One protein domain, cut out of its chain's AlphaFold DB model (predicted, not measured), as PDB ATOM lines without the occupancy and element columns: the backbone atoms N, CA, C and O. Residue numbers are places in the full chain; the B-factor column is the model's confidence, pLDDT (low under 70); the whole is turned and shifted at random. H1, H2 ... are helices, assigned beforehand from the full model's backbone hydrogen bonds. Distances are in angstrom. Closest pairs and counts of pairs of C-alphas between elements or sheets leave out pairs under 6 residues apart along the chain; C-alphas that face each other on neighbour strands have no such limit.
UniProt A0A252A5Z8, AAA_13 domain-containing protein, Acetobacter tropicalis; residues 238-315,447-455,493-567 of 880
ATOM      1  N   ILE A 238      95.909 149.530 155.678       92.75
ATOM      2  CA  ILE A 238      96.104 149.136 157.073       92.75
ATOM      3  C   ILE A 238      94.817 148.494 157.587       92.75
ATOM      4  O   ILE A 238      93.744 149.096 157.512       92.75
ATOM      5  N   VAL A 239      94.943 147.277 158.114       90.50
ATOM      6  CA  VAL A 239      93.860 146.548 158.774       90.50
ATOM      7  C   VAL A 239      93.956 146.796 160.272       90.50
ATOM      8  O   VAL A 239      94.990 146.536 160.887       90.50
ATOM      9  N   PHE A 240      92.871 147.294 160.854       91.75
ATOM     10  CA  PHE A 240      92.751 147.481 162.295       91.75
ATOM     11  C   PHE A 240      92.140 146.222 162.929       91.75
ATOM     12  O   PHE A 240      91.253 145.623 162.320       91.75
ATOM     13  N   PRO A 241      92.558 145.821 164.144       87.56
ATOM     14  CA  PRO A 241      92.013 144.635 164.812       87.56
ATOM     15  C   PRO A 241      90.502 144.699 165.074       87.56
ATOM     16  O   PRO A 241      89.832 143.670 165.087       87.56
ATOM     17  N   VAL A 242      89.964 145.903 165.292       87.94
ATOM     18  CA  VAL A 242      88.544 146.148 165.570       87.94
ATOM     19  C   VAL A 242      88.080 147.322 164.716       87.94
ATOM     20  O   VAL A 242      88.695 148.383 164.755       87.94
ATOM     21  N   ALA A 243      86.990 147.158 163.966       87.94
ATOM     22  CA  ALA A 243      86.389 148.248 163.199       87.94
ATOM     23  C   ALA A 243      85.637 149.207 164.136       87.94
ATOM     24  O   ALA A 243      84.716 148.795 164.846       87.94
ATOM     25  N   ARG A 244      86.038 150.482 164.157       90.06
ATOM     26  CA  ARG A 244      85.461 151.522 165.025       90.06
ATOM     27  C   ARG A 244      85.731 152.916 164.460       90.06
ATOM     28  O   ARG A 244      86.604 153.106 163.624       90.06
ATOM     29  N   LEU A 245      84.964 153.906 164.910       88.75
ATOM     30  CA  LEU A 245      85.000 155.262 164.356       88.75
ATOM     31  C   LEU A 245      86.004 156.139 165.122       88.75
ATOM     32  O   LEU A 245      85.632 156.949 165.969       88.75
ATOM     33  N   THR A 246      87.293 155.919 164.860       93.94
ATOM     34  CA  THR A 246      88.412 156.702 165.415       93.94
ATOM     35  C   THR A 246      89.022 157.610 164.351       93.94
ATOM     36  O   THR A 246      88.920 157.330 163.156       93.94
ATOM     37  N   ALA A 247      89.696 158.686 164.770       92.75
ATOM     38  CA  ALA A 247      90.351 159.611 163.841       92.75
ATOM     39  C   ALA A 247      91.383 158.880 162.964       92.75
ATOM     40  O   ALA A 247      91.477 159.131 161.765       92.75
ATOM     41  N   ALA A 248      92.088 157.906 163.548       93.31
ATOM     42  CA  ALA A 248      93.047 157.059 162.856       93.31
ATOM     43  C   ALA A 248      92.408 156.190 161.753       93.31
ATOM     44  O   ALA A 248      92.897 156.146 160.622       93.31
ATOM     45  N   GLN A 249      91.290 155.515 162.049       94.38
ATOM     46  CA  GLN A 249      90.592 154.703 161.047       94.38
ATOM     47  C   GLN A 249      89.974 155.566 159.947       94.38
ATOM     48  O   GLN A 249      90.098 155.221 158.770       94.38
ATOM     49  N   SER A 250      89.377 156.707 160.308       93.12
ATOM     50  CA  SER A 250      88.846 157.669 159.341       93.12
ATOM     51  C   SER A 250      89.939 158.197 158.410       93.12
ATOM     52  O   SER A 250      89.734 158.196 157.200       93.12
ATOM     53  N   PHE A 251      91.120 158.540 158.935       94.81
ATOM     54  CA  PHE A 251      92.253 158.980 158.118       94.81
ATOM     55  C   PHE A 251      92.742 157.888 157.151       94.81
ATOM     56  O   PHE A 251      92.935 158.146 155.964       94.81
ATOM     57  N   ASN A 252      92.885 156.638 157.615       94.06
ATOM     58  CA  ASN A 252      93.270 155.513 156.747       94.06
ATOM     59  C   ASN A 252      92.250 155.251 155.619       94.06
ATOM     60  O   ASN A 252      92.626 154.779 154.540       94.06
ATOM     61  N   GLN A 253      90.967 155.532 155.864       91.94
ATOM     62  CA  GLN A 253      89.902 155.426 154.862       91.94
ATOM     63  C   GLN A 253      89.898 156.611 153.887       91.94
ATOM     64  O   GLN A 253      89.660 156.401 152.699       91.94
ATOM     65  N   SER A 254      90.175 157.828 154.361       93.06
ATOM     66  CA  SER A 254      90.171 159.046 153.542       93.06
ATOM     67  C   SER A 254      91.478 159.309 152.788       93.06
ATOM     68  O   SER A 254      91.525 160.250 151.998       93.06
ATOM     69  N   LEU A 255      92.532 158.515 153.025       94.31
ATOM     70  CA  LEU A 255      93.824 158.644 152.348       94.31
ATOM     71  C   LEU A 255      93.642 158.658 150.823       94.31
ATOM     72  O   LEU A 255      93.126 157.704 150.233       94.31
ATOM     73  N   CYS A 256      94.113 159.722 150.179       93.75
ATOM     74  CA  CYS A 256      93.985 159.917 148.742       93.75
ATOM     75  C   CYS A 256      95.323 160.353 148.125       93.75
ATOM     76  O   CYS A 256      96.329 160.523 148.811       93.75
ATOM     77  N   LYS A 257      95.352 160.530 146.800       92.62
ATOM     78  CA  LYS A 257      96.560 160.954 146.066       92.62
ATOM     79  C   LYS A 257      97.080 162.341 146.487       92.62
ATOM     80  O   LYS A 257      98.268 162.617 146.318       92.62
ATOM     81  N   ASP A 258      96.197 163.193 147.003       93.69
ATOM     82  CA  ASP A 258      96.497 164.585 147.350       93.69
ATOM     83  C   ASP A 258      96.972 164.732 148.805       93.69
ATOM     84  O   ASP A 258      97.502 165.779 149.160       93.69
ATOM     85  N   THR A 259      96.873 163.671 149.621       94.44
ATOM     86  CA  THR A 259      97.361 163.682 151.006       94.44
ATOM     87  C   THR A 259      98.864 163.984 151.053       94.44
ATOM     88  O   THR A 259      99.664 163.382 150.332       94.44
ATOM     89  N   THR A 260      99.275 164.917 151.900       94.06
ATOM     90  CA  THR A 260     100.668 165.359 152.047       94.06
ATOM     91  C   THR A 260     101.433 164.512 153.067       94.06
ATOM     92  O   THR A 260     100.840 163.799 153.875       94.06
ATOM     93  N   ASP A 261     102.773 164.567 153.041       91.75
ATOM     94  CA  ASP A 261     103.582 163.948 154.103       91.75
ATOM     95  C   ASP A 261     103.271 164.573 155.472       91.75
ATOM     96  O   ASP A 261     103.158 163.845 156.448       91.75
ATOM     97  N   SER A 262     103.025 165.889 155.523       91.75
ATOM     98  CA  SER A 262     102.660 166.599 156.757       91.75
ATOM     99  C   SER A 262     101.349 166.094 157.364       91.75
ATOM    100  O   SER A 262     101.283 165.890 158.569       91.75
ATOM    101  N   GLU A 263     100.314 165.862 156.548       93.06
ATOM    102  CA  GLU A 263      99.031 165.318 157.025       93.06
ATOM    103  C   GLU A 263      99.175 163.873 157.527       93.06
ATOM    104  O   GLU A 263      98.536 163.494 158.507       93.06
ATOM    105  N   ILE A 264     100.025 163.063 156.880       93.88
ATOM    106  CA  ILE A 264     100.354 161.715 157.368       93.88
ATOM    107  C   ILE A 264     101.075 161.813 158.711       93.88
ATOM    108  O   ILE A 264     100.684 161.122 159.647       93.88
ATOM    109  N   ASP A 265     102.095 162.664 158.812       92.50
ATOM    110  CA  ASP A 265     102.901 162.832 160.022       92.50
ATOM    111  C   ASP A 265     102.059 163.329 161.210       92.50
ATOM    112  O   ASP A 265     102.217 162.834 162.326       92.50
ATOM    113  N   GLU A 266     101.099 164.224 160.965       92.44
ATOM    114  CA  GLU A 266     100.130 164.675 161.968       92.44
ATOM    115  C   GLU A 266      99.178 163.547 162.401       92.44
ATOM    116  O   GLU A 266      98.989 163.310 163.597       92.44
ATOM    117  N   ALA A 267      98.618 162.790 161.451       90.75
ATOM    118  CA  ALA A 267      97.670 161.713 161.743       90.75
ATOM    119  C   ALA A 267      98.291 160.544 162.527       90.75
ATOM    120  O   ALA A 267      97.581 159.829 163.245       90.75
ATOM    121  N   ILE A 268      99.604 160.340 162.395       93.56
ATOM    122  CA  ILE A 268     100.329 159.269 163.081       93.56
ATOM    123  C   ILE A 268     101.024 159.709 164.376       93.56
ATOM    124  O   ILE A 268     101.670 158.871 165.000       93.56
ATOM    125  N   ALA A 269     100.937 160.979 164.780       92.06
ATOM    126  CA  ALA A 269     101.703 161.523 165.901       92.06
ATOM    127  C   ALA A 269     101.465 160.742 167.214       92.06
ATOM    128  O   ALA A 269     100.430 160.885 167.864       92.06
ATOM    129  N   PHE A 270     102.431 159.903 167.595       93.44
ATOM    130  CA  PHE A 270     102.371 159.033 168.768       93.44
ATOM    131  C   PHE A 270     103.667 159.151 169.572       93.44
ATOM    132  O   PHE A 270     104.764 158.994 169.032       93.44
ATOM    133  N   SER A 271     103.534 159.426 170.865       92.69
ATOM    134  CA  SER A 271     104.637 159.713 171.780       92.69
ATOM    135  C   SER A 271     104.758 158.675 172.905       92.69
ATOM    136  O   SER A 271     103.895 157.821 173.113       92.69
ATOM    137  N   ASN A 272     105.831 158.778 173.694       90.62
ATOM    138  CA  ASN A 272     105.982 157.975 174.913       90.62
ATOM    139  C   ASN A 272     104.917 158.308 175.976       90.62
ATOM    140  O   ASN A 272     104.618 157.466 176.821       90.62
ATOM    141  N   GLU A 273     104.350 159.516 175.951       89.69
ATOM    142  CA  GLU A 273     103.263 159.925 176.847       89.69
ATOM    143  C   GLU A 273     101.954 159.228 176.462       89.69
ATOM    144  O   GLU A 273     101.274 158.692 177.335       89.69
ATOM    145  N   ASP A 274     101.667 159.115 175.161       90.94
ATOM    146  CA  ASP A 274     100.520 158.352 174.652       90.94
ATOM    147  C   ASP A 274     100.618 156.867 175.031       90.94
ATOM    148  O   ASP A 274      99.621 156.252 175.409       90.94
ATOM    149  N   GLN A 275     101.826 156.287 174.983       92.06
ATOM    150  CA  GLN A 275     102.047 154.906 175.417       92.06
ATOM    151  C   GLN A 275     101.769 154.726 176.915       92.06
ATOM    152  O   GLN A 275     101.049 153.798 177.283       92.06
ATOM    153  N   LYS A 276     102.267 155.629 177.770       90.12
ATOM    154  CA  LYS A 276     101.961 155.603 179.211       90.12
ATOM    155  C   LYS A 276     100.459 155.727 179.464       90.12
ATOM    156  O   LYS A 276      99.907 154.948 180.238       90.12
ATOM    157  N   ARG A 277      99.787 156.650 178.769       90.81
ATOM    158  CA  ARG A 277      98.338 156.848 178.885       90.81
ATOM    159  C   ARG A 277      97.555 155.611 178.447       90.81
ATOM    160  O   ARG A 277      96.574 155.247 179.092       90.81
ATOM    161  N   LEU A 278      97.989 154.940 177.381       91.44
ATOM    162  CA  LEU A 278      97.384 153.687 176.938       91.44
ATOM    163  C   LEU A 278      97.498 152.595 178.013       91.44
ATOM    164  O   LEU A 278      96.502 151.933 178.309       91.44
ATOM    165  N   ASP A 279      98.677 152.439 178.616       87.69
ATOM    166  CA  ASP A 279      98.918 151.443 179.666       87.69
ATOM    167  C   ASP A 279      98.061 151.727 180.919       87.69
ATOM    168  O   ASP A 279      97.434 150.813 181.469       87.69
ATOM    169  N   GLU A 280      97.927 152.999 181.315       85.12
ATOM    170  CA  GLU A 280      97.009 153.440 182.376       85.12
ATOM    171  C   GLU A 280      95.544 153.099 182.063       85.12
ATOM    172  O   GLU A 280      94.839 152.530 182.901       85.12
ATOM    173  N   LEU A 281      95.067 153.415 180.854       85.44
ATOM    174  CA  LEU A 281      93.686 153.154 180.434       85.44
ATOM    175  C   LEU A 281      93.367 151.654 180.408       85.44
ATOM    176  O   LEU A 281      92.272 151.248 180.805       85.44
ATOM    177  N   VAL A 282      94.318 150.820 179.972       85.25
ATOM    178  CA  VAL A 282      94.193 149.356 180.024       85.25
ATOM    179  C   VAL A 282      94.043 148.884 181.473       85.25
ATOM    180  O   VAL A 282      93.123 148.112 181.760       85.25
ATOM    181  N   ALA A 283      94.872 149.387 182.393       77.81
ATOM    182  CA  ALA A 283      94.794 149.046 183.811       77.81
ATOM    183  C   ALA A 283      93.452 149.472 184.440       77.81
ATOM    184  O   ALA A 283      92.806 148.663 185.111       77.81
ATOM    185  N   ILE A 284      92.983 150.695 184.166       74.81
ATOM    186  CA  ILE A 284      91.713 151.228 184.687       74.81
ATOM    187  C   ILE A 284      90.517 150.400 184.195       74.81
ATOM    188  O   ILE A 284      89.664 150.004 184.991       74.81
ATOM    189  N   LEU A 285      90.454 150.093 182.895       73.69
ATOM    190  CA  LEU A 285      89.324 149.370 182.302       73.69
ATOM    191  C   LEU A 285      89.283 147.880 182.688       73.69
ATOM    192  O   LEU A 285      88.216 147.267 182.588       73.69
ATOM    193  N   SER A 286      90.401 147.310 183.152       69.56
ATOM    194  CA  SER A 286      90.510 145.909 183.591       69.56
ATOM    195  C   SER A 286      90.011 145.634 185.021       69.56
ATOM    196  O   SER A 286      89.778 144.478 185.371       69.56
ATOM    197  N   ALA A 287      89.805 146.665 185.850       60.62
ATOM    198  CA  ALA A 287      89.328 146.491 187.223       60.62
ATOM    199  C   ALA A 287      87.831 146.104 187.255       60.62
ATOM    200  O   ALA A 287      86.975 146.859 186.796       60.62
ATOM    201  N   GLY A 288      87.518 144.910 187.776       57.12
ATOM    202  CA  GLY A 288      86.159 144.348 187.830       57.12
ATOM    203  C   GLY A 288      85.372 144.677 189.109       57.12
ATOM    204  O   GLY A 288      85.940 145.070 190.127       57.12
ATOM    205  N   ALA A 289      84.053 144.446 189.075       59.69
ATOM    206  CA  ALA A 289      83.118 144.715 190.179       59.69
ATOM    207  C   ALA A 289      83.443 143.967 191.493       59.69
ATOM    208  O   ALA A 289      83.121 144.466 192.572       59.69
ATOM    209  N   ALA A 290      84.120 142.816 191.418       60.22
ATOM    210  CA  ALA A 290      84.539 142.035 192.585       60.22
ATOM    211  C   ALA A 290      85.539 142.794 193.479       60.22
ATOM    212  O   ALA A 290      85.376 142.836 194.693       60.22
ATOM    213  N   VAL A 291      86.494 143.514 192.879       67.00
ATOM    214  CA  VAL A 291      87.530 144.263 193.619       67.00
ATOM    215  C   VAL A 291      86.926 145.422 194.423       67.00
ATOM    216  O   VAL A 291      87.382 145.739 195.520       67.00
ATOM    217  N   VAL A 292      85.859 146.045 193.911       69.94
ATOM    218  CA  VAL A 292      85.140 147.123 194.613       69.94
ATOM    219  C   VAL A 292      84.302 146.574 195.776       69.94
ATOM    220  O   VAL A 292      84.197 147.233 196.816       69.94
ATOM    221  N   ALA A 293      83.726 145.376 195.629       71.06
ATOM    222  CA  ALA A 293      82.989 144.699 196.696       71.06
ATOM    223  C   ALA A 293      83.918 144.273 197.849       71.06
ATOM    224  O   ALA A 293      83.603 144.533 199.013       71.06
ATOM    225  N   ASP A 294      85.094 143.729 197.532       77.19
ATOM    226  CA  ASP A 294      86.094 143.324 198.527       77.19
ATOM    227  C   ASP A 294      86.649 144.525 199.308       77.19
ATOM    228  O   ASP A 294      86.704 144.495 200.540       77.19
ATOM    229  N   LEU A 295      86.956 145.636 198.622       81.44
ATOM    230  CA  LEU A 295      87.371 146.886 199.275       81.44
ATOM    231  C   LEU A 295      86.287 147.441 200.210       81.44
ATOM    232  O   LEU A 295      86.606 147.947 201.285       81.44
ATOM    233  N   LYS A 296      85.001 147.343 199.841       83.50
ATOM    234  CA  LYS A 296      83.894 147.787 200.707       83.50
ATOM    235  C   LYS A 296      83.815 146.951 201.988       83.50
ATOM    236  O   LYS A 296      83.605 147.523 203.055       83.50
ATOM    237  N   THR A 297      84.004 145.638 201.878       85.62
ATOM    238  CA  THR A 297      84.002 144.714 203.021       85.62
ATOM    239  C   THR A 297      85.174 144.990 203.965       85.62
ATOM    240  O   THR A 297      84.968 145.099 205.171       85.62
ATOM    241  N   LEU A 298      86.385 145.185 203.428       88.56
ATOM    242  CA  LEU A 298      87.571 145.491 204.234       88.56
ATOM    243  C   LEU A 298      87.460 146.852 204.941       88.56
ATOM    244  O   LEU A 298      87.785 146.945 206.120       88.56
ATOM    245  N   ILE A 299      86.952 147.889 204.262       90.00
ATOM    246  CA  ILE A 299      86.711 149.211 204.869       90.00
ATOM    247  C   ILE A 299      85.767 149.098 206.070       90.00
ATOM    248  O   ILE A 299      86.081 149.635 207.128       90.00
ATOM    249  N   GLY A 300      84.646 148.384 205.915       88.50
ATOM    250  CA  GLY A 300      83.683 148.200 207.004       88.50
ATOM    251  C   GLY A 300      84.296 147.477 208.204       88.50
ATOM    252  O   GLY A 300      84.100 147.898 209.338       88.50
ATOM    253  N   TRP A 301      85.105 146.442 207.956       92.62
ATOM    254  CA  TRP A 301      85.814 145.735 209.024       92.62
ATOM    255  C   TRP A 301      86.820 146.642 209.749       92.62
ATOM    256  O   TRP A 301      86.800 146.699 210.976       92.62
ATOM    257  N   VAL A 302      87.641 147.402 209.006       91.19
ATOM    258  CA  VAL A 302      88.619 148.355 209.571       91.19
ATOM    259  C   VAL A 302      87.926 149.417 210.434       91.19
ATOM    260  O   VAL A 302      88.395 149.711 211.530       91.19
ATOM    261  N   GLU A 303      86.785 149.957 209.995       91.25
ATOM    262  CA  GLU A 303      85.988 150.906 210.788       91.25
ATOM    263  C   GLU A 303      85.517 150.307 212.118       91.25
ATOM    264  O   GLU A 303      85.589 150.968 213.158       91.25
ATOM    265  N   SER A 304      85.058 149.056 212.107       90.19
ATOM    266  CA  SER A 304      84.586 148.386 213.318       90.19
ATOM    267  C   SER A 304      85.728 148.031 214.278       90.19
ATOM    268  O   SER A 304      85.600 148.303 215.474       90.19
ATOM    269  N   ILE A 305      86.865 147.518 213.785       91.88
ATOM    270  CA  ILE A 305      88.003 147.164 214.652       91.88
ATOM    271  C   ILE A 305      88.653 148.405 215.282       91.88
ATOM    272  O   ILE A 305      89.092 148.345 216.428       91.88
ATOM    273  N   ILE A 306      88.633 149.563 214.603       90.81
ATOM    274  CA  ILE A 306      89.078 150.846 215.177       90.81
ATOM    275  C   ILE A 306      88.271 151.194 216.434       90.81
ATOM    276  O   ILE A 306      88.844 151.636 217.432       90.81
ATOM    277  N   ASN A 307      86.948 151.010 216.402       88.19
ATOM    278  CA  ASN A 307      86.087 151.303 217.548       88.19
ATOM    279  C   ASN A 307      86.326 150.323 218.701       88.19
ATOM    280  O   ASN A 307      86.391 150.746 219.853       88.19
ATOM    281  N   GLU A 308      86.514 149.039 218.403       90.25
ATOM    282  CA  GLU A 308      86.821 148.028 219.418       90.25
ATOM    283  C   GLU A 308      88.179 148.295 220.091       90.25
ATOM    284  O   GLU A 308      88.275 148.276 221.320       90.25
ATOM    285  N   CYS A 309      89.199 148.684 219.315       89.44
ATOM    286  CA  CYS A 309      90.497 149.105 219.851       89.44
ATOM    287  C   CYS A 309      90.365 150.311 220.798       89.44
ATOM    288  O   CYS A 309      90.973 150.310 221.869       89.44
ATOM    289  N   LYS A 310      89.529 151.311 220.467       86.75
ATOM    290  CA  LYS A 310      89.248 152.447 221.369       86.75
ATOM    291  C   LYS A 310      88.640 151.992 222.691       86.75
ATOM    292  O   LYS A 310      89.117 152.403 223.749       86.75
ATOM    293  N   THR A 311      87.615 151.143 222.639       86.88
ATOM    294  CA  THR A 311      86.949 150.612 223.838       86.88
ATOM    295  C   THR A 311      87.936 149.875 224.738       86.88
ATOM    296  O   THR A 311      87.910 150.046 225.956       86.88
ATOM    297  N   VAL A 312      88.856 149.101 224.160       89.25
ATOM    298  CA  VAL A 312      89.890 148.392 224.923       89.25
ATOM    299  C   VAL A 312      90.872 149.352 225.586       89.25
ATOM    300  O   VAL A 312      91.192 149.177 226.763       89.25
ATOM    301  N   THR A 313      91.339 150.379 224.866       85.50
ATOM    302  CA  THR A 313      92.320 151.328 225.419       85.50
ATOM    303  C   THR A 313      91.814 152.067 226.659       85.50
ATOM    304  O   THR A 313      92.627 152.489 227.478       85.50
ATOM    305  N   THR A 314      90.496 152.180 226.852       84.38
ATOM    306  CA  THR A 314      89.901 152.752 228.067       84.38
ATOM    307  C   THR A 314      89.619 151.684 229.130       84.38
ATOM    308  O   THR A 314      90.124 151.784 230.252       84.38
ATOM    309  N   SER A 315      88.862 150.644 228.775       86.50
ATOM    310  CA  SER A 315      88.329 149.630 229.704       86.50
ATOM    311  C   SER A 315      89.355 148.616 230.229       86.50
ATOM    312  O   SER A 315      89.149 148.054 231.302       86.50
ATOM    313  N   PHE A 447      90.042 136.719 212.272       90.44
ATOM    314  CA  PHE A 447      90.930 137.861 212.511       90.44
ATOM    315  C   PHE A 447      92.259 137.727 211.751       90.44
ATOM    316  O   PHE A 447      92.690 138.680 211.104       90.44
ATOM    317  N   ALA A 448      92.866 136.535 211.741       86.75
ATOM    318  CA  ALA A 448      94.111 136.274 211.012       86.75
ATOM    319  C   ALA A 448      93.967 136.517 209.496       86.75
ATOM    320  O   ALA A 448      94.817 137.168 208.887       86.75
ATOM    321  N   ASP A 449      92.848 136.097 208.895       86.31
ATOM    322  CA  ASP A 449      92.569 136.320 207.470       86.31
ATOM    323  C   ASP A 449      92.431 137.817 207.143       86.31
ATOM    324  O   ASP A 449      92.814 138.285 206.065       86.31
ATOM    325  N   ARG A 450      91.888 138.601 208.082       89.38
ATOM    326  CA  ARG A 450      91.759 140.061 207.956       89.38
ATOM    327  C   ARG A 450      93.097 140.769 208.125       89.38
ATOM    328  O   ARG A 450      93.365 141.725 207.394       89.38
ATOM    329  N   ILE A 451      93.957 140.275 209.012       91.75
ATOM    330  CA  ILE A 451      95.331 140.762 209.161       91.75
ATOM    331  C   ILE A 451      96.132 140.526 207.882       91.75
ATOM    332  O   ILE A 451      96.783 141.460 207.418       91.75
ATOM    333  N   GLU A 452      96.011 139.369 207.228       89.31
ATOM    334  CA  GLU A 452      96.668 139.130 205.933       89.31
ATOM    335  C   GLU A 452      96.190 140.105 204.839       89.31
ATOM    336  O   GLU A 452      96.992 140.643 204.068       89.31
ATOM    337  N   GLN A 453      94.896 140.454 204.818       87.44
ATOM    338  CA  GLN A 453      94.367 141.481 203.902       87.44
ATOM    339  C   GLN A 453      94.977 142.875 204.143       87.44
ATOM    340  O   GLN A 453      95.151 143.646 203.186       87.44
ATOM    341  N   ILE A 454      95.307 143.201 205.397       91.12
ATOM    342  CA  ILE A 454      96.044 144.419 205.756       91.12
ATOM    343  C   ILE A 454      97.521 144.267 205.390       91.12
ATOM    344  O   ILE A 454      98.079 145.192 204.801       91.12
ATOM    345  N   ARG A 455      98.137 143.107 205.644       91.81
ATOM    346  CA  ARG A 455      99.560 142.817 205.413       91.81
ATOM    347  C   ARG A 455      99.969 143.051 203.959       91.81
ATOM    348  O   ARG A 455     101.025 143.634 203.710       91.81
ATOM    349  N   PRO A 493     102.025 146.015 227.890       82.00
ATOM    350  CA  PRO A 493     101.489 147.372 227.730       82.00
ATOM    351  C   PRO A 493     100.511 147.503 226.545       82.00
ATOM    352  O   PRO A 493     100.681 146.852 225.516       82.00
ATOM    353  N   LEU A 494      99.463 148.321 226.683       83.50
ATOM    354  CA  LEU A 494      98.589 148.680 225.556       83.50
ATOM    355  C   LEU A 494      99.230 149.815 224.753       83.50
ATOM    356  O   LEU A 494      99.415 150.910 225.279       83.50
ATOM    357  N   GLU A 495      99.529 149.565 223.482       80.69
ATOM    358  CA  GLU A 495      99.945 150.602 222.531       80.69
ATOM    359  C   GLU A 495      98.728 151.227 221.831       80.69
ATOM    360  O   GLU A 495      97.699 150.582 221.642       80.69
ATOM    361  N   THR A 496      98.817 152.497 221.432       79.38
ATOM    362  CA  THR A 496      97.730 153.189 220.726       79.38
ATOM    363  C   THR A 496      97.923 153.117 219.215       79.38
ATOM    364  O   THR A 496      98.771 153.820 218.677       79.38
ATOM    365  N   LEU A 497      97.080 152.348 218.522       84.75
ATOM    366  CA  LEU A 497      97.126 152.201 217.053       84.75
ATOM    367  C   LEU A 497      96.137 153.107 216.304       84.75
ATOM    368  O   LEU A 497      95.895 152.940 215.107       84.75
ATOM    369  N   HIS A 498      95.501 154.048 217.007       82.44
ATOM    370  CA  HIS A 498      94.328 154.741 216.480       82.44
ATOM    371  C   HIS A 498      94.623 155.561 215.217       82.44
ATOM    372  O   HIS A 498      93.879 155.474 214.236       82.44
ATOM    373  N   ASP A 499      95.710 156.330 215.228       84.44
ATOM    374  CA  ASP A 499      96.065 157.221 214.121       84.44
ATOM    375  C   ASP A 499      96.507 156.434 212.883       84.44
ATOM    376  O   ASP A 499      96.069 156.725 211.770       84.44
ATOM    377  N   GLU A 500      97.288 155.373 213.079       87.31
ATOM    378  CA  GLU A 500      97.813 154.521 212.007       87.31
ATOM    379  C   GLU A 500      96.687 153.737 211.311       87.31
ATOM    380  O   GLU A 500      96.654 153.636 210.079       87.31
ATOM    381  N   MET A 501      95.709 153.243 212.081       89.12
ATOM    382  CA  MET A 501      94.517 152.590 211.534       89.12
ATOM    383  C   MET A 501      93.590 153.578 210.807       89.12
ATOM    384  O   MET A 501      93.048 153.239 209.752       89.12
ATOM    385  N   ASN A 502      93.424 154.805 211.317       88.88
ATOM    386  CA  ASN A 502      92.647 155.846 210.633       88.88
ATOM    387  C   ASN A 502      93.297 156.272 209.312       88.88
ATOM    388  O   ASN A 502      92.602 156.440 208.309       88.88
ATOM    389  N   GLU A 503      94.620 156.438 209.288       89.06
ATOM    390  CA  GLU A 503      95.353 156.773 208.066       89.06
ATOM    391  C   GLU A 503      95.181 155.667 207.014       89.06
ATOM    392  O   GLU A 503      94.909 155.939 205.839       89.06
ATOM    393  N   PHE A 504      95.268 154.404 207.438       91.12
ATOM    394  CA  PHE A 504      95.026 153.256 206.572       91.12
ATOM    395  C   PHE A 504      93.588 153.212 206.034       91.12
ATOM    396  O   PHE A 504      93.380 152.995 204.838       91.12
ATOM    397  N   LEU A 505      92.596 153.503 206.879       91.25
ATOM    398  CA  LEU A 505      91.196 153.606 206.471       91.25
ATOM    399  C   LEU A 505      90.982 154.687 205.396       91.25
ATOM    400  O   LEU A 505      90.256 154.450 204.428       91.25
ATOM    401  N   GLN A 506      91.627 155.852 205.525       88.50
ATOM    402  CA  GLN A 506      91.542 156.914 204.514       88.50
ATOM    403  C   GLN A 506      92.169 156.491 203.181       88.50
ATOM    404  O   GLN A 506      91.582 156.730 202.123       88.50
ATOM    405  N   LYS A 507      93.308 155.782 203.214       87.31
ATOM    406  CA  LYS A 507      93.935 155.219 202.005       87.31
ATOM    407  C   LYS A 507      93.008 154.229 201.293       87.31
ATOM    408  O   LYS A 507      92.838 154.331 200.078       87.31
ATOM    409  N   LEU A 508      92.346 153.335 202.034       87.06
ATOM    410  CA  LEU A 508      91.374 152.391 201.467       87.06
ATOM    411  C   LEU A 508      90.153 153.098 200.852       87.06
ATOM    412  O   LEU A 508      89.687 152.704 199.780       87.06
ATOM    413  N   LYS A 509      89.640 154.158 201.494       86.19
ATOM    414  CA  LYS A 509      88.524 154.963 200.961       86.19
ATOM    415  C   LYS A 509      88.902 155.663 199.654       86.19
ATOM    416  O   LYS A 509      88.143 155.580 198.690       86.19
ATOM    417  N   PHE A 510      90.092 156.257 199.588       81.38
ATOM    418  CA  PHE A 510      90.606 156.896 198.376       81.38
ATOM    419  C   PHE A 510      90.827 155.896 197.225       81.38
ATOM    420  O   PHE A 510      90.455 156.159 196.076       81.38
ATOM    421  N   GLU A 511      91.378 154.714 197.528       82.38
ATOM    422  CA  GLU A 511      91.538 153.631 196.553       82.38
ATOM    423  C   GLU A 511      90.176 153.212 195.979       82.38
ATOM    424  O   GLU A 511      89.998 153.163 194.760       82.38
ATOM    425  N   LYS A 512      89.178 152.997 196.845       80.19
ATOM    426  CA  LYS A 512      87.812 152.667 196.429       80.19
ATOM    427  C   LYS A 512      87.202 153.756 195.543       80.19
ATOM    428  O   LYS A 512      86.646 153.421 194.501       80.19
ATOM    429  N   GLU A 513      87.296 155.033 195.909       73.94
ATOM    430  CA  GLU A 513      86.736 156.136 195.107       73.94
ATOM    431  C   GLU A 513      87.361 156.227 193.713       73.94
ATOM    432  O   GLU A 513      86.652 156.388 192.717       73.94
ATOM    433  N   THR A 514      88.678 156.042 193.620       68.00
ATOM    434  CA  THR A 514      89.399 156.025 192.340       68.00
ATOM    435  C   THR A 514      88.930 154.868 191.451       68.00
ATOM    436  O   THR A 514      88.751 155.033 190.244       68.00
ATOM    437  N   ARG A 515      88.669 153.699 192.045       67.56
ATOM    438  CA  ARG A 515      88.200 152.501 191.328       67.56
ATOM    439  C   ARG A 515      86.704 152.547 190.991       67.56
ATOM    440  O   ARG A 515      86.305 151.977 189.982       67.56
ATOM    441  N   VAL A 516      85.887 153.256 191.774       64.06
ATOM    442  CA  VAL A 516      84.447 153.463 191.519       64.06
ATOM    443  C   VAL A 516      84.202 154.405 190.336       64.06
ATOM    444  O   VAL A 516      83.276 154.159 189.566       64.06
ATOM    445  N   LYS A 517      85.052 155.420 190.117       57.72
ATOM    446  CA  LYS A 517      84.978 156.283 188.917       57.72
ATOM    447  C   LYS A 517      85.094 155.486 187.605       57.72
ATOM    448  O   LYS A 517      84.407 155.775 186.635       57.72
ATOM    449  N   ALA A 518      85.843 154.381 187.595       50.81
ATOM    450  CA  ALA A 518      85.921 153.461 186.450       50.81
ATOM    451  C   ALA A 518      84.649 152.603 186.212       50.81
ATOM    452  O   ALA A 518      84.572 151.875 185.216       50.81
ATOM    453  N   GLY A 519      83.671 152.658 187.127       52.06
ATOM    454  CA  GLY A 519      82.406 151.915 187.097       52.06
ATOM    455  C   GLY A 519      81.179 152.726 186.657       52.06
ATOM    456  O   GLY A 519      80.105 152.147 186.514       52.06
ATOM    457  N   ASN A 520      81.308 154.038 186.421       61.88
ATOM    458  CA  ASN A 520      80.258 154.848 185.795       61.88
ATOM    459  C   ASN A 520      80.201 154.521 184.293       61.88
ATOM    460  O   ASN A 520      81.194 154.703 183.592       61.88
ATOM    461  N   THR A 521      79.057 154.042 183.791       63.84
ATOM    462  CA  THR A 521      78.891 153.602 182.393       63.84
ATOM    463  C   THR A 521      79.357 154.656 181.388       63.84
ATOM    464  O   THR A 521      80.069 154.323 180.445       63.84
ATOM    465  N   LEU A 522      79.040 155.933 181.626       71.50
ATOM    466  CA  LEU A 522      79.385 157.022 180.710       71.50
ATOM    467  C   LEU A 522      80.893 157.329 180.711       71.50
ATOM    468  O   LEU A 522      81.500 157.508 179.657       71.50
ATOM    469  N   GLU A 523      81.525 157.359 181.886       71.62
ATOM    470  CA  GLU A 523      82.976 157.575 181.988       71.62
ATOM    471  C   GLU A 523      83.756 156.365 181.469       71.62
ATOM    472  O   GLU A 523      84.752 156.533 180.769       71.62
ATOM    473  N   ARG A 524      83.274 155.142 181.714       74.38
ATOM    474  CA  ARG A 524      83.855 153.914 181.159       74.38
ATOM    475  C   ARG A 524      83.761 153.889 179.636       74.38
ATOM    476  O   ARG A 524      84.733 153.506 178.982       74.38
ATOM    477  N   GLU A 525      82.642 154.322 179.059       80.50
ATOM    478  CA  GLU A 525      82.507 154.511 177.610       80.50
ATOM    479  C   GLU A 525      83.499 155.549 177.078       80.50
ATOM    480  O   GLU A 525      84.148 155.299 176.061       80.50
ATOM    481  N   ASN A 526      83.673 156.679 177.770       84.62
ATOM    482  CA  ASN A 526      84.632 157.714 177.377       84.62
ATOM    483  C   ASN A 526      86.083 157.216 177.444       84.62
ATOM    484  O   ASN A 526      86.819 157.384 176.474       84.62
ATOM    485  N   LEU A 527      86.476 156.525 178.517       84.94
ATOM    486  CA  LEU A 527      87.804 155.914 178.652       84.94
ATOM    487  C   LEU A 527      88.027 154.799 177.618       84.94
ATOM    488  O   LEU A 527      89.129 154.643 177.099       84.94
ATOM    489  N   THR A 528      86.979 154.046 177.267       86.12
ATOM    490  CA  THR A 528      87.039 153.031 176.201       86.12
ATOM    491  C   THR A 528      87.211 153.678 174.825       86.12
ATOM    492  O   THR A 528      87.991 153.180 174.013       86.12
ATOM    493  N   LYS A 529      86.533 154.805 174.562       89.31
ATOM    494  CA  LYS A 529      86.713 155.606 173.339       89.31
ATOM    495  C   LYS A 529      88.110 156.222 173.271       89.31
ATOM    496  O   LYS A 529      88.736 156.157 172.219       89.31
ATOM    497  N   GLU A 530      88.617 156.776 174.369       92.25
ATOM    498  CA  GLU A 530      89.974 157.332 174.451       92.25
ATOM    499  C   GLU A 530      91.025 156.245 174.193       92.25
ATOM    500  O   GLU A 530      91.870 156.400 173.309       92.25
ATOM    501  N   LYS A 531      90.903 155.094 174.870       91.50
ATOM    502  CA  LYS A 531      91.753 153.921 174.632       91.50
ATOM    503  C   LYS A 531      91.728 153.522 173.158       91.50
ATOM    504  O   LYS A 531      92.781 153.333 172.558       91.50
ATOM    505  N   ALA A 532      90.538 153.443 172.565       92.44
ATOM    506  CA  ALA A 532      90.379 153.110 171.157       92.44
ATOM    507  C   ALA A 532      91.092 154.093 170.214       92.44
ATOM    508  O   ALA A 532      91.729 153.656 169.255       92.44
ATOM    509  N   GLN A 533      91.011 155.400 170.489       93.75
ATOM    510  CA  GLN A 533      91.695 156.433 169.704       93.75
ATOM    511  C   GLN A 533      93.220 156.264 169.757       93.75
ATOM    512  O   GLN A 533      93.871 156.296 168.713       93.75
ATOM    513  N   ILE A 534      93.784 156.050 170.951       93.94
ATOM    514  CA  ILE A 534      95.237 155.915 171.141       93.94
ATOM    515  C   ILE A 534      95.755 154.591 170.548       93.94
ATOM    516  O   ILE A 534      96.786 154.581 169.874       93.94
ATOM    517  N   GLU A 535      95.027 153.482 170.726       93.62
ATOM    518  CA  GLU A 535      95.366 152.179 170.130       93.62
ATOM    519  C   GLU A 535      95.422 152.240 168.601       93.62
ATOM    520  O   GLU A 535      96.402 151.799 167.997       93.62
ATOM    521  N   ASP A 536      94.392 152.798 167.962       94.62
ATOM    522  CA  ASP A 536      94.350 152.883 166.502       94.62
ATOM    523  C   ASP A 536      95.408 153.864 165.973       94.62
ATOM    524  O   ASP A 536      96.020 153.608 164.931       94.62
ATOM    525  N   ARG A 537      95.703 154.949 166.707       94.38
ATOM    526  CA  ARG A 537      96.806 155.857 166.359       94.38
ATOM    527  C   ARG A 537      98.163 155.152 166.417       94.38
ATOM    528  O   ARG A 537      98.966 155.318 165.501       94.38
ATOM    529  N   LYS A 538      98.401 154.301 167.420       94.38
ATOM    530  CA  LYS A 538      99.612 153.468 167.509       94.38
ATOM    531  C   LYS A 538      99.744 152.515 166.315       94.38
ATOM    532  O   LYS A 538     100.843 152.342 165.785       94.38
ATOM    533  N   VAL A 539      98.635 151.920 165.865       94.31
ATOM    534  CA  VAL A 539      98.611 151.068 164.660       94.31
ATOM    535  C   VAL A 539      98.992 151.871 163.413       94.31
ATOM    536  O   VAL A 539      99.813 151.401 162.622       94.31
ATOM    537  N   LEU A 540      98.447 153.080 163.247       93.75
ATOM    538  CA  LEU A 540      98.826 153.989 162.159       93.75
ATOM    539  C   LEU A 540     100.320 154.347 162.201       93.75
ATOM    540  O   LEU A 540     101.008 154.199 161.190       93.75
ATOM    541  N   PHE A 541     100.823 154.752 163.370       93.94
ATOM    542  CA  PHE A 541     102.228 155.105 163.600       93.94
ATOM    543  C   PHE A 541     103.191 153.999 163.180       93.94
ATOM    544  O   PHE A 541     104.124 154.242 162.412       93.94
ATOM    545  N   ALA A 542     102.909 152.756 163.575       93.94
ATOM    546  CA  ALA A 542     103.716 151.602 163.189       93.94
ATOM    547  C   ALA A 542     103.720 151.318 161.669       93.94
ATOM    548  O   ALA A 542     104.561 150.560 161.187       93.94
ATOM    549  N   ASN A 543     102.793 151.903 160.899       94.50
ATOM    550  CA  ASN A 543     102.594 151.624 159.476       94.50
ATOM    551  C   ASN A 543     102.788 152.858 158.567       94.50
ATOM    552  O   ASN A 543     102.309 152.847 157.429       94.50
ATOM    553  N   ARG A 544     103.541 153.887 158.994       93.44
ATOM    554  CA  ARG A 544     103.832 155.089 158.175       93.44
ATOM    555  C   ARG A 544     104.284 154.761 156.748       93.44
ATOM    556  O   ARG A 544     103.774 155.328 155.785       93.44
ATOM    557  N   VAL A 545     105.217 153.814 156.599       93.62
ATOM    558  CA  VAL A 545     105.755 153.410 155.285       93.62
ATOM    559  C   VAL A 545     104.648 152.895 154.359       93.62
ATOM    560  O   VAL A 545     104.650 153.212 153.170       93.62
ATOM    561  N   LYS A 546     103.663 152.156 154.892       94.19
ATOM    562  CA  LYS A 546     102.524 151.670 154.099       94.19
ATOM    563  C   LYS A 546     101.615 152.808 153.641       94.19
ATOM    564  O   LYS A 546     101.188 152.776 152.494       94.19
ATOM    565  N   LEU A 547     101.362 153.818 154.481       94.00
ATOM    566  CA  LEU A 547     100.558 154.997 154.111       94.00
ATOM    567  C   LEU A 547     101.200 155.779 152.965       94.00
ATOM    568  O   LEU A 547     100.541 156.049 151.963       94.00
ATOM    569  N   VAL A 548     102.495 156.079 153.095       94.75
ATOM    570  CA  VAL A 548     103.290 156.757 152.059       94.75
ATOM    571  C   VAL A 548     103.251 155.961 150.755       94.75
ATOM    572  O   VAL A 548     102.845 156.489 149.722       94.75
ATOM    573  N   THR A 549     103.545 154.657 150.826       94.25
ATOM    574  CA  THR A 549     103.513 153.765 149.657       94.25
ATOM    575  C   THR A 549     102.130 153.743 149.002       94.25
ATOM    576  O   THR A 549     102.021 153.838 147.781       94.25
ATOM    577  N   ARG A 550     101.054 153.649 149.792       95.00
ATOM    578  CA  ARG A 550      99.676 153.620 149.287       95.00
ATOM    579  C   ARG A 550      99.299 154.925 148.590       95.00
ATOM    580  O   ARG A 550      98.738 154.877 147.498       95.00
ATOM    581  N   ARG A 551      99.625 156.079 149.180       94.81
ATOM    582  CA  ARG A 551      99.424 157.393 148.550       94.81
ATOM    583  C   ARG A 551     100.190 157.497 147.232       94.81
ATOM    584  O   ARG A 551      99.623 157.946 146.238       94.81
ATOM    585  N   ASP A 552     101.454 157.089 147.206       94.19
ATOM    586  CA  ASP A 552     102.282 157.201 146.004       94.19
ATOM    587  C   ASP A 552     101.757 156.283 144.887       94.19
ATOM    588  O   ASP A 552     101.644 156.710 143.736       94.19
ATOM    589  N   LEU A 553     101.293 155.075 145.230       95.00
ATOM    590  CA  LEU A 553     100.557 154.212 144.302       95.00
ATOM    591  C   LEU A 553      99.262 154.874 143.798       95.00
ATOM    592  O   LEU A 553      98.973 154.791 142.607       95.00
ATOM    593  N   LEU A 554      98.501 155.567 144.655       94.75
ATOM    594  CA  LEU A 554      97.301 156.315 144.246       94.75
ATOM    595  C   LEU A 554      97.635 157.476 143.290       94.75
ATOM    596  O   LEU A 554      96.882 157.716 142.344       94.75
ATOM    597  N   ARG A 555      98.765 158.171 143.486       94.62
ATOM    598  CA  ARG A 555      99.259 159.213 142.564       94.62
ATOM    599  C   ARG A 555      99.594 158.633 141.194       94.62
ATOM    600  O   ARG A 555      99.127 159.157 140.182       94.62
ATOM    601  N   VAL A 556     100.341 157.530 141.157       94.94
ATOM    602  CA  VAL A 556     100.685 156.841 139.903       94.94
ATOM    603  C   VAL A 556      99.428 156.288 139.221       94.94
ATOM    604  O   VAL A 556      99.264 156.451 138.014       94.94
ATOM    605  N   ASN A 557      98.488 155.713 139.979       95.06
ATOM    606  CA  ASN A 557      97.221 155.225 139.436       95.06
ATOM    607  C   ASN A 557      96.390 156.355 138.804       95.06
ATOM    608  O   ASN A 557      95.866 156.186 137.706       95.06
ATOM    609  N   ALA A 558      96.339 157.533 139.434       95.06
ATOM    610  CA  ALA A 558      95.675 158.702 138.859       95.06
ATOM    611  C   ALA A 558      96.335 159.180 137.549       95.06
ATOM    612  O   ALA A 558      95.648 159.708 136.671       95.06
ATOM    613  N   CYS A 559      97.650 158.989 137.390       95.94
ATOM    614  CA  CYS A 559      98.339 159.252 136.123       95.94
ATOM    615  C   CYS A 559      97.918 158.238 135.045       95.94
ATOM    616  O   CYS A 559      97.622 158.637 133.919       95.94
ATOM    617  N   TYR A 560      97.808 156.947 135.387       96.38
ATOM    618  CA  TYR A 560      97.280 155.922 134.475       96.38
ATOM    619  C   TYR A 560      95.831 156.194 134.058       96.38
ATOM    620  O   TYR A 560      95.518 156.092 132.875       96.38
ATOM    621  N   GLU A 561      94.957 156.600 134.981       95.44
ATOM    622  CA  GLU A 561      93.566 156.960 134.666       95.44
ATOM    623  C   GLU A 561      93.485 158.110 133.648       95.44
ATOM    624  O   GLU A 561      92.716 158.031 132.686       95.44
ATOM    625  N   LYS A 562      94.324 159.145 133.804       95.69
ATOM    626  CA  LYS A 562      94.446 160.241 132.826       95.69
ATOM    627  C   LYS A 562      94.974 159.752 131.473       95.69
ATOM    628  O   LYS A 562      94.391 160.083 130.442       95.69
ATOM    629  N   ALA A 563      96.016 158.922 131.469       96.56
ATOM    630  CA  ALA A 563      96.591 158.367 130.241       96.56
ATOM    631  C   ALA A 563      95.592 157.477 129.483       96.56
ATOM    632  O   ALA A 563      95.477 157.559 128.259       96.56
ATOM    633  N   LEU A 564      94.813 156.665 130.203       96.75
ATOM    634  CA  LEU A 564      93.761 155.824 129.632       96.75
ATOM    635  C   LEU A 564      92.593 156.649 129.078       96.75
ATOM    636  O   LEU A 564      92.006 156.273 128.059       96.75
ATOM    637  N   ALA A 565      92.267 157.785 129.704       95.81
ATOM    638  CA  ALA A 565      91.300 158.737 129.163       95.81
ATOM    639  C   ALA A 565      91.784 159.342 127.829       95.81
ATOM    640  O   ALA A 565      91.005 159.426 126.875       95.81
ATOM    641  N   GLU A 566      93.078 159.663 127.720       94.75
ATOM    642  CA  GLU A 566      93.691 160.191 126.494       94.75
ATOM    643  C   GLU A 566      93.633 159.219 125.311       94.75
ATOM    644  O   GLU A 566      93.576 159.670 124.171       94.75
ATOM    645  N   VAL A 567      93.585 157.901 125.523       96.12
ATOM    646  CA  VAL A 567      93.539 156.889 124.442       96.12
ATOM    647  C   VAL A 567      92.133 156.337 124.173       96.12
ATOM    648  O   VAL A 567      91.960 155.342 123.468       96.12
TER     649      VAL A 567
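AT A GLANCE: This is residues 238 to 315, 447 to 455 and 493 to 567 of the 880 residues of the protein "AAA_13 domain-containing protein" of Acetobacter tropicalis (UniProt A0A252A5Z8). Look for a long, thin rod of helices: at one end H4 and H6 lie side by side, running opposite ways, in the middle H3 and H7 cross, and at the other end H8 runs out as a single helix, where residues 559 to 567 stick out free. The small helical hairpin of H1 and H2 sits at the corner between H7 and H8, H1 packing on H7 and H2 on H8, while short H5 lies near H4. The printed part has 162 residues with eight named helices, H1 to H8 in order along the chain, and no named strand: the class is all helix, with mostly crossed packing. The whole is extended, with a radius of gyration of the C-alphas of 27.7 A and spans of 105 by 26 by 22 A.

IN THESE COORDINATES: Start at Ile 238 and go on to C-alpha 247 at (90.351, 159.611, 163.841), where H1, residues 247 to 254, begins. H2 is residues 261 to 267, and H3, residues 272 to 286, is 21.5 A long. H4, residues 289 to 315, is the longest at 40.2 A; find its C-alpha 315 at (88.329, 149.630, 229.704). After a cut comes H5, residues 447 to 455, and after a second cut H6, residues 498 to 517, 29.1 A. H7, residues 521 to 541, measures 30.0 A, and H8, residues 544 to 566, runs 33.7 A to C-alpha 566 at (93.691, 160.191, 126.494).

HOW THE PARTS SIT: H1 and H2 form a hairpin and only just touch, with 3 pairs of C-alphas within 8 A, the closest being those of Ala 248 and Ala 267, 6.7 A. H1 touches residues 533 to 540 of H7 alone, at a steep tilt of 52 degrees; the closest C-alphas are Ala 248 and Arg 537, 5.3 A. H2 touches residues 544 to 548 of H8 alone, closest at the C-alphas of Ile 264 and Leu 547, 7.5 A. H3 touches H7 at a steep tilt of 39 degrees, opposite ways, with the C-alphas of Leu 278 and Lys 531 closest at 6.1 A. H4 touches H6 at a shallow tilt of 17 degrees, opposite ways, closest at the C-alphas of Val 292 and Lys 512, 6.4 A. H5 is close to H4 but not clearly touching, the C-alphas of Leu 298 and Arg 450 being closest at 7.8 A. H7 and H8 meet only through their link, and H4 and H8 are apart. In H1, H2, H3, H5, H6, H7 and H8 every O i to N i+4 pair is within hydrogen-bond range; in H4 it is 22 of 23.

THE WHOLE: The two C-alphas farthest apart are those of Ser 315 and Val 567, 105.6 A. Residues 316 to 446 are not printed, with 21.0 A between C-alphas 315 and 447, and residues 456 to 492 are not printed, with 22.9 A between C-alphas 455 and 493. Of the links that are printed whole, none is long. The mean pLDDT of the printed part is 87.0; look for values under 70 at residues 286 to 292 and 514 to 521.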